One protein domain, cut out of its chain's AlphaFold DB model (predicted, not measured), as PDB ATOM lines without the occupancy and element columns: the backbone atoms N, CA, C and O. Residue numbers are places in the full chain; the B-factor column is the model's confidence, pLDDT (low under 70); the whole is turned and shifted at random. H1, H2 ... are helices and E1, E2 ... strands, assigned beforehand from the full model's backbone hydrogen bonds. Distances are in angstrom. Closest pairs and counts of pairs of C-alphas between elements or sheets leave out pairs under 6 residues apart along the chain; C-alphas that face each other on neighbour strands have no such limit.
ATOM      1  N   PRO A 204     -33.923  48.335   6.998       85.31
ATOM      2  CA  PRO A 204     -33.655  49.501   6.155       85.31
ATOM      3  C   PRO A 204     -34.237  49.354   4.749       85.31
ATOM      4  O   PRO A 204     -34.964  50.225   4.280       85.31
ATOM      5  N   MET A 205     -33.986  48.203   4.119       85.56
ATOM      6  CA  MET A 205     -34.419  47.879   2.756       85.56
ATOM      7  C   MET A 205     -35.627  46.933   2.745       85.56
ATOM      8  O   MET A 205     -35.735  46.045   1.900       85.56
ATOM      9  N   ARG A 206     -36.544  47.096   3.709       88.62
ATOM     10  CA  ARG A 206     -37.764  46.281   3.775       88.62
ATOM     11  C   ARG A 206     -38.675  46.537   2.580       88.62
ATOM     12  O   ARG A 206     -38.892  47.673   2.159       88.62
ATOM     13  N   ARG A 207     -39.321  45.478   2.102       89.62
ATOM     14  CA  ARG A 207     -40.260  45.582   0.979       89.62
ATOM     15  C   ARG A 207     -41.622  46.138   1.374       89.62
ATOM     16  O   ARG A 207     -42.236  46.878   0.598       89.62
ATOM     17  N   TYR A 208     -42.087  45.780   2.564       92.62
ATOM     18  CA  TYR A 208     -43.433  46.073   3.034       92.62
ATOM     19  C   TYR A 208     -43.425  46.768   4.388       92.62
ATOM     20  O   TYR A 208     -42.457  46.703   5.138       92.62
ATOM     21  N   ILE A 209     -44.530  47.446   4.681       91.25
ATOM     22  CA  ILE A 209     -44.797  48.072   5.968       91.25
ATOM     23  C   ILE A 209     -46.242  47.799   6.381       91.25
ATOM     24  O   ILE A 209     -47.157  47.999   5.578       91.25
ATOM     25  N   ALA A 210     -46.447  47.333   7.613       91.06
ATOM     26  CA  ALA A 210     -47.772  47.051   8.154       91.06
ATOM     27  C   ALA A 210     -48.235  48.146   9.117       91.06
ATOM     28  O   ALA A 210     -47.454  48.682   9.903       91.06
ATOM     29  N   THR A 211     -49.531  48.424   9.057       86.38
ATOM     30  CA  THR A 211     -50.276  49.379   9.890       86.38
ATOM     31  C   THR A 211     -51.564  48.711  10.368       86.38
ATOM     32  O   THR A 211     -51.866  47.592   9.935       86.38
ATOM     33  N   ASP A 212     -52.366  49.384  11.188       84.38
ATOM     34  CA  ASP A 212     -53.698  48.883  11.553       84.38
ATOM     35  C   ASP A 212     -54.669  48.787  10.369       84.38
ATOM     36  O   ASP A 212     -55.592  47.973  10.388       84.38
ATOM     37  N   GLU A 213     -54.440  49.543   9.294       83.31
ATOM     38  CA  GLU A 213     -55.289  49.503   8.102       83.31
ATOM     39  C   GLU A 213     -54.914  48.362   7.145       83.31
ATOM     40  O   GLU A 213     -55.749  47.915   6.361       83.31
ATOM     41  N   GLY A 214     -53.673  47.873   7.185       89.69
ATOM     42  CA  GLY A 214     -53.187  46.830   6.282       89.69
ATOM     43  C   GLY A 214     -51.683  46.864   6.042       89.69
ATOM     44  O   GLY A 214     -50.952  47.624   6.684       89.69
ATOM     45  N   VAL A 215     -51.231  46.049   5.086       91.38
ATOM     46  CA  VAL A 215     -49.828  45.999   4.650       91.38
ATOM     47  C   VAL A 215     -49.666  46.696   3.305       91.38
ATOM     48  O   VAL A 215     -50.467  46.506   2.387       91.38
ATOM     49  N   PHE A 216     -48.616  47.506   3.189       89.62
ATOM     50  CA  PHE A 216     -48.360  48.378   2.048       89.62
ATOM     51  C   PHE A 216     -46.949  48.175   1.494       89.62
ATOM     52  O   PHE A 216     -46.007  47.959   2.253       89.62
ATOM     53  N   GLY A 217     -46.771  48.322   0.179       90.75
ATOM     54  CA  GLY A 217     -45.438  48.430  -0.427       90.75
ATOM     55  C   GLY A 217     -44.704  49.676   0.072       90.75
ATOM     56  O   GLY A 217     -45.278  50.766   0.031       90.75
ATOM     57  N   LEU A 218     -43.449  49.538   0.520       91.12
ATOM     58  CA  LEU A 218     -42.669  50.660   1.061       91.12
ATOM     59  C   LEU A 218     -42.611  51.821   0.057       91.12
ATOM     60  O   LEU A 218     -43.065  52.921   0.361       91.12
ATOM     61  N   PHE A 219     -42.139  51.533  -1.158       89.44
ATOM     62  CA  PHE A 219     -41.913  52.529  -2.210       89.44
ATOM     63  C   PHE A 219     -43.161  52.898  -3.017       89.44
ATOM     64  O   PHE A 219     -43.211  53.961  -3.620       89.44
ATOM     65  N   THR A 220     -44.174  52.030  -3.075       84.62
ATOM     66  CA  THR A 220     -45.387  52.306  -3.865       84.62
ATOM     67  C   THR A 220     -46.494  52.956  -3.048       84.62
ATOM     68  O   THR A 220     -47.361  53.616  -3.614       84.62
ATOM     69  N   GLY A 221     -46.523  52.720  -1.734       82.19
ATOM     70  CA  GLY A 221     -47.634  53.104  -0.868       82.19
ATOM     71  C   GLY A 221     -48.961  52.415  -1.177       82.19
ATOM     72  O   GLY A 221     -49.990  52.809  -0.639       82.19
ATOM     73  N   VAL A 222     -48.952  51.389  -2.031       84.19
ATOM     74  CA  VAL A 222     -50.140  50.618  -2.406       84.19
ATOM     75  C   VAL A 222     -50.419  49.575  -1.332       84.19
ATOM     76  O   VAL A 222     -49.495  48.871  -0.921       84.19
ATOM     77  N   ARG A 223     -51.683  49.464  -0.906       86.88
ATOM     78  CA  ARG A 223     -52.149  48.408   0.001       86.88
ATOM     79  C   ARG A 223     -52.231  47.084  -0.747       86.88
ATOM     80  O   ARG A 223     -52.823  47.015  -1.820       86.88
ATOM     81  N   VAL A 224     -51.627  46.054  -0.179       87.06
ATOM     82  CA  VAL A 224     -51.406  44.758  -0.840       87.06
ATOM     83  C   VAL A 224     -51.947  43.589  -0.027       87.06
ATOM     84  O   VAL A 224     -52.272  42.546  -0.583       87.06
ATOM     85  N   ALA A 225     -52.091  43.786   1.280       89.38
ATOM     86  CA  ALA A 225     -52.674  42.826   2.196       89.38
ATOM     87  C   ALA A 225     -53.555  43.550   3.223       89.38
ATOM     88  O   ALA A 225     -53.462  44.772   3.415       89.38
ATOM     89  N   ASP A 226     -54.438  42.802   3.870       90.44
ATOM     90  CA  ASP A 226     -55.189  43.293   5.019       90.44
ATOM     91  C   ASP A 226     -54.315  43.421   6.279       90.44
ATOM     92  O   ASP A 226     -53.101  43.218   6.240       90.44
ATOM     93  N   ARG A 227     -54.922  43.807   7.410       90.19
ATOM     94  CA  ARG A 227     -54.215  43.979   8.690       90.19
ATOM     95  C   ARG A 227     -53.531  42.690   9.159       90.19
ATOM     96  O   ARG A 227     -52.481  42.769   9.791       90.19
ATOM     97  N   SER A 228     -54.107  41.529   8.853       87.31
ATOM     98  CA  SER A 228     -53.574  40.215   9.229       87.31
ATOM     99  C   SER A 228     -52.481  39.711   8.283       87.31
ATOM    100  O   SER A 228     -51.911  38.653   8.522       87.31
ATOM    101  N   GLY A 229     -52.185  40.457   7.213       86.50
ATOM    102  CA  GLY A 229     -51.232  40.059   6.180       86.50
ATOM    103  C   GLY A 229     -51.825  39.130   5.120       86.50
ATOM    104  O   GLY A 229     -51.087  38.648   4.264       86.50
ATOM    105  N   ARG A 230     -53.149  38.924   5.105       85.88
ATOM    106  CA  ARG A 230     -53.813  38.180   4.031       85.88
ATOM    107  C   ARG A 230     -53.803  39.012   2.754       85.88
ATOM    108  O   ARG A 230     -54.292  40.145   2.744       85.88
ATOM    109  N   ILE A 231     -53.251  38.448   1.683       84.06
ATOM    110  CA  ILE A 231     -53.110  39.126   0.389       84.06
ATOM    111  C   ILE A 231     -54.498  39.540  -0.115       84.06
ATOM    112  O   ILE A 231     -55.425  38.726  -0.180       84.06
ATOM    113  N   LEU A 232     -54.651  40.827  -0.442       79.62
ATOM    114  CA  LEU A 232     -55.913  41.359  -0.942       79.62
ATOM    115  C   LEU A 232     -56.194  40.762  -2.310       79.62
ATOM    116  O   LEU A 232     -55.367  40.870  -3.212       79.62
ATOM    117  N   ARG A 233     -57.383  40.177  -2.465       67.62
ATOM    118  CA  ARG A 233     -57.821  39.674  -3.759       67.62
ATOM    119  C   ARG A 233     -58.435  40.814  -4.573       67.62
ATOM    120  O   ARG A 233     -59.345  41.478  -4.083       67.62
ATOM    121  N   ALA A 234     -57.945  41.061  -5.781       56.19
ATOM    122  CA  ALA A 234     -58.542  42.006  -6.711       56.19
ATOM    123  C   ALA A 234     -59.417  41.271  -7.732       56.19
ATOM    124  O   ALA A 234     -59.084  40.199  -8.225       56.19
ATOM    125  N   THR A 235     -60.532  41.895  -8.087       47.75
ATOM    126  CA  THR A 235     -61.550  41.415  -9.032       47.75
ATOM    127  C   THR A 235     -61.161  41.587 -10.506       47.75
ATOM    128  O   THR A 235     -62.039  41.775 -11.342       47.75
ATOM    129  N   ASP A 236     -59.870  41.557 -10.848       50.22
ATOM    130  CA  ASP A 236     -59.397  41.726 -12.229       50.22
ATOM    131  C   ASP A 236     -58.933  40.374 -12.812       50.22
ATOM    132  O   ASP A 236     -57.747  40.042 -12.725       50.22
ATOM    133  N   PRO A 237     -59.850  39.560 -13.379       50.06
ATOM    134  CA  PRO A 237     -59.557  38.213 -13.877       50.06
ATOM    135  C   PRO A 237     -58.649  38.189 -15.120       50.06
ATOM    136  O   PRO A 237     -58.294  37.114 -15.589       50.06
ATOM    137  N   ALA A 238     -58.266  39.345 -15.675       52.69
ATOM    138  CA  ALA A 238     -57.474  39.435 -16.903       52.69
ATOM    139  C   ALA A 238     -55.953  39.338 -16.688       52.69
ATOM    140  O   ALA A 238     -55.190  39.351 -17.656       52.69
ATOM    141  N   LYS A 239     -55.479  39.283 -15.440       56.00
ATOM    142  CA  LYS A 239     -54.042  39.277 -15.140       56.00
ATOM    143  C   LYS A 239     -53.589  37.882 -14.753       56.00
ATOM    144  O   LYS A 239     -53.995  37.378 -13.715       56.00
ATOM    145  N   LEU A 240     -52.739  37.294 -15.586       54.44
ATOM    146  CA  LEU A 240     -52.114  35.997 -15.343       54.44
ATOM    147  C   LEU A 240     -50.707  36.180 -14.755       54.44
ATOM    148  O   LEU A 240     -50.043  37.192 -15.010       54.44
ATOM    149  N   ASP A 241     -50.250  35.221 -13.959       54.00
ATOM    150  CA  ASP A 241     -48.867  35.147 -13.499       54.00
ATOM    151  C   ASP A 241     -47.931  34.586 -14.591       54.00
ATOM    152  O   ASP A 241     -48.302  34.446 -15.759       54.00
ATOM    153  N   ARG A 242     -46.665  34.311 -14.241       44.78
ATOM    154  CA  ARG A 242     -45.682  33.741 -15.188       44.78
ATOM    155  C   ARG A 242     -45.999  32.292 -15.582       44.78
ATOM    156  O   ARG A 242     -45.440  31.818 -16.568       44.78
ATOM    157  N   GLU A 243     -46.847  31.620 -14.813       46.28
ATOM    158  CA  GLU A 243     -47.274  30.230 -14.979       46.28
ATOM    159  C   GLU A 243     -48.628  30.126 -15.709       46.28
ATOM    160  O   GLU A 243     -49.013  29.037 -16.124       46.28
ATOM    161  N   GLY A 244     -49.288  31.260 -15.978       48.34
ATOM    162  CA  GLY A 244     -50.551  31.331 -16.711       48.34
ATOM    163  C   GLY A 244     -51.793  31.271 -15.822       48.34
ATOM    164  O   GLY A 244     -52.893  31.140 -16.354       48.34
ATOM    165  N   GLU A 245     -51.639  31.393 -14.502       51.53
ATOM    166  CA  GLU A 245     -52.727  31.353 -13.518       51.53
ATOM    167  C   GLU A 245     -53.248  32.761 -13.209       51.53
ATOM    168  O   GLU A 245     -52.484  33.725 -13.152       51.53
ATOM    169  N   THR A 246     -54.556  32.911 -12.986       53.47
ATOM    170  CA  THR A 246     -55.157  34.202 -12.606       53.47
ATOM    171  C   THR A 246     -54.571  34.730 -11.300       53.47
ATOM    172  O   THR A 246     -54.703  34.096 -10.256       53.47
ATOM    173  N   LEU A 247     -53.977  35.926 -11.354       56.44
ATOM    174  CA  LEU A 247     -53.401  36.634 -10.217       56.44
ATOM    175  C   LEU A 247     -54.507  37.033  -9.238       56.44
ATOM    176  O   LEU A 247     -55.296  37.932  -9.552       56.44
ATOM    177  N   PRO A 248     -54.548  36.444  -8.029       53.56
ATOM    178  CA  PRO A 248     -55.582  36.754  -7.055       53.56
ATOM    179  C   PRO A 248     -55.576  38.233  -6.671       53.56
ATOM    180  O   PRO A 248     -56.627  38.753  -6.347       53.56
ATOM    181  N   ASP A 249     -54.430  38.919  -6.729       62.91
ATOM    182  CA  ASP A 249     -54.197  40.296  -6.275       62.91
ATOM    183  C   ASP A 249     -54.355  41.376  -7.367       62.91
ATOM    184  O   ASP A 249     -54.040  42.548  -7.132       62.91
ATOM    185  N   GLY A 250     -54.758  40.997  -8.589       61.12
ATOM    186  CA  GLY A 250     -54.844  41.910  -9.738       61.12
ATOM    187  C   GLY A 250     -53.520  42.604 -10.077       61.12
ATOM    188  O   GLY A 250     -53.517  43.700 -10.655       61.12
ATOM    189  N   GLY A 251     -52.384  42.002  -9.708       72.12
ATOM    190  CA  GLY A 251     -51.034  42.488  -9.980       72.12
ATOM    191  C   GLY A 251     -50.518  43.584  -9.040       72.12
ATOM    192  O   GLY A 251     -49.482  44.192  -9.344       72.12
ATOM    193  N   LEU A 252     -51.195  43.866  -7.919       78.88
ATOM    194  CA  LEU A 252     -50.757  44.871  -6.939       78.88
ATOM    195  C   LEU A 252     -49.408  44.503  -6.299       78.88
ATOM    196  O   LEU A 252     -48.523  45.359  -6.189       78.88
ATOM    197  N   MET A 253     -49.197  43.232  -5.959       80.00
ATOM    198  CA  MET A 253     -47.914  42.737  -5.475       80.00
ATOM    199  C   MET A 253     -46.854  42.684  -6.554       80.00
ATOM    200  O   MET A 253     -45.712  43.078  -6.302       80.00
ATOM    201  N   ALA A 254     -47.220  42.318  -7.782       79.25
ATOM    202  CA  ALA A 254     -46.288  42.370  -8.904       79.25
ATOM    203  C   ALA A 254     -45.763  43.796  -9.126       79.25
ATOM    204  O   ALA A 254     -44.593  43.976  -9.475       79.25
ATOM    205  N   ARG A 255     -46.615  44.812  -8.926       81.50
ATOM    206  CA  ARG A 255     -46.248  46.230  -9.004       81.50
ATOM    207  C   ARG A 255     -45.332  46.643  -7.853       81.50
ATOM    208  O   ARG A 255     -44.294  47.246  -8.110       81.50
ATOM    209  N   ALA A 256     -45.684  46.304  -6.610       83.81
ATOM    210  CA  ALA A 256     -44.857  46.617  -5.443       83.81
ATOM    211  C   ALA A 256     -43.459  45.983  -5.547       83.81
ATOM    212  O   ALA A 256     -42.460  46.667  -5.336       83.81
ATOM    213  N   ARG A 257     -43.383  44.714  -5.963       84.56
ATOM    214  CA  ARG A 257     -42.121  44.002  -6.195       84.56
ATOM    215  C   ARG A 257     -41.290  44.637  -7.302       84.56
ATOM    216  O   ARG A 257     -40.104  44.860  -7.097       84.56
ATOM    217  N   ARG A 258     -41.895  44.933  -8.459       84.44
ATOM    218  CA  ARG A 258     -41.187  45.567  -9.584       84.44
ATOM    219  C   ARG A 258     -40.591  46.911  -9.191       84.44
ATOM    220  O   ARG A 258     -39.428  47.149  -9.479       84.44
ATOM    221  N   GLN A 259     -41.355  47.748  -8.489       85.81
ATOM    222  CA  GLN A 259     -40.846  49.036  -8.020       85.81
ATOM    223  C   GLN A 259     -39.697  48.856  -7.027       85.81
ATOM    224  O   GLN A 259     -38.695  49.552  -7.116       85.81
ATOM    225  N   HIS A 260     -39.833  47.918  -6.091       88.50
ATOM    226  CA  HIS A 260     -38.784  47.629  -5.123       88.50
ATOM    227  C   HIS A 260     -37.494  47.151  -5.790       88.50
ATOM    228  O   HIS A 260     -36.419  47.623  -5.448       88.50
ATOM    229  N   GLN A 261     -37.613  46.245  -6.761       84.50
ATOM    230  CA  GLN A 261     -36.477  45.740  -7.520       84.50
ATOM    231  C   GLN A 261     -35.800  46.855  -8.323       84.50
ATOM    232  O   GLN A 261     -34.590  46.997  -8.241       84.50
ATOM    233  N   ALA A 262     -36.578  47.696  -9.012       86.06
ATOM    234  CA  ALA A 262     -36.047  48.827  -9.771       86.06
ATOM    235  C   ALA A 262     -35.315  49.844  -8.880       86.06
ATOM    236  O   ALA A 262     -34.308  50.412  -9.289       86.06
ATOM    237  N   VAL A 263     -35.811  50.071  -7.657       86.12
ATOM    238  CA  VAL A 263     -35.116  50.917  -6.681       86.12
ATOM    239  C   VAL A 263     -33.803  50.267  -6.265       86.12
ATOM    240  O   VAL A 263     -32.795  50.954  -6.304       86.12
ATOM    241  N   ILE A 264     -33.795  48.973  -5.920       84.25
ATOM    242  CA  ILE A 264     -32.571  48.256  -5.526       84.25
ATOM    243  C   ILE A 264     -31.535  48.247  -6.650       84.25
ATOM    244  O   ILE A 264     -30.383  48.557  -6.390       84.25
ATOM    245  N   GLU A 265     -31.916  47.929  -7.884       81.88
ATOM    246  CA  GLU A 265     -30.983  47.846  -9.021       81.88
ATOM    247  C   GLU A 265     -30.294  49.182  -9.341       81.88
ATOM    248  O   GLU A 265     -29.212  49.178  -9.911       81.88
ATOM    249  N   GLY A 266     -30.893  50.315  -8.960       81.38
ATOM    250  CA  GLY A 266     -30.309  51.655  -9.101       81.38
ATOM    251  C   GLY A 266     -29.871  52.290  -7.775       81.38
ATOM    252  O   GLY A 266     -29.819  53.518  -7.673       81.38
ATOM    253  N   ASN A 267     -29.642  51.488  -6.730       88.12
ATOM    254  CA  ASN A 267     -29.339  51.966  -5.376       88.12
ATOM    255  C   ASN A 267     -27.847  51.925  -5.011       88.12
ATOM    256  O   ASN A 267     -27.485  51.733  -3.847       88.12
TER     257      ASN A 267
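This is residues 204 to 267 of the 905 residues of an uncharacterized protein of Aurantiacibacter rhizosphaerae (UniProt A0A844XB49). With little regular structure, a small sheet of three short strands has one helix, H1, running along it, and a long loop, residues 226 to 251, joins the two. The 64 printed residues hold E1, E2, E3 and H1 in chain order, class mixed, with 25 residues in named elements. The sheet, order E1 - E2 - E3, is antiparallel. The whole is flat, 34 by 30 by 14 A, and only just compact, close to loose, with a radius of gyration of the C-alphas of 12.3 A.

E1, residues 208 to 211, begins at C-alpha (-43.433, 46.073, 3.034) and spans 10.2 A. E2 is residues 214 to 217, 10.4 A; E3 is 223 to 225, 6.0 A. H1, residues 252 to 265, spans 20.1 A and ends at C-alpha (-30.983, 47.846, -9.021).

The strands form a meander, each the antiparallel neighbour of the one before, in hairpins E1 and E2 (N 209 to O 216, 2.9 A) and E2 and E3 (N 224 to O 215, 2.9 A). H1 is on the sheet at a height of 9.3 A, two layers, helix on one face; the closest C-alphas, Gly 217 and Ala 256, are 5.4 A apart. In H1 every O i to N i+4 pair is within hydrogen-bond range.

The printed part has no cut. The link E3 to H1 is long. Residues 233 to 250 are under pLDDT 70.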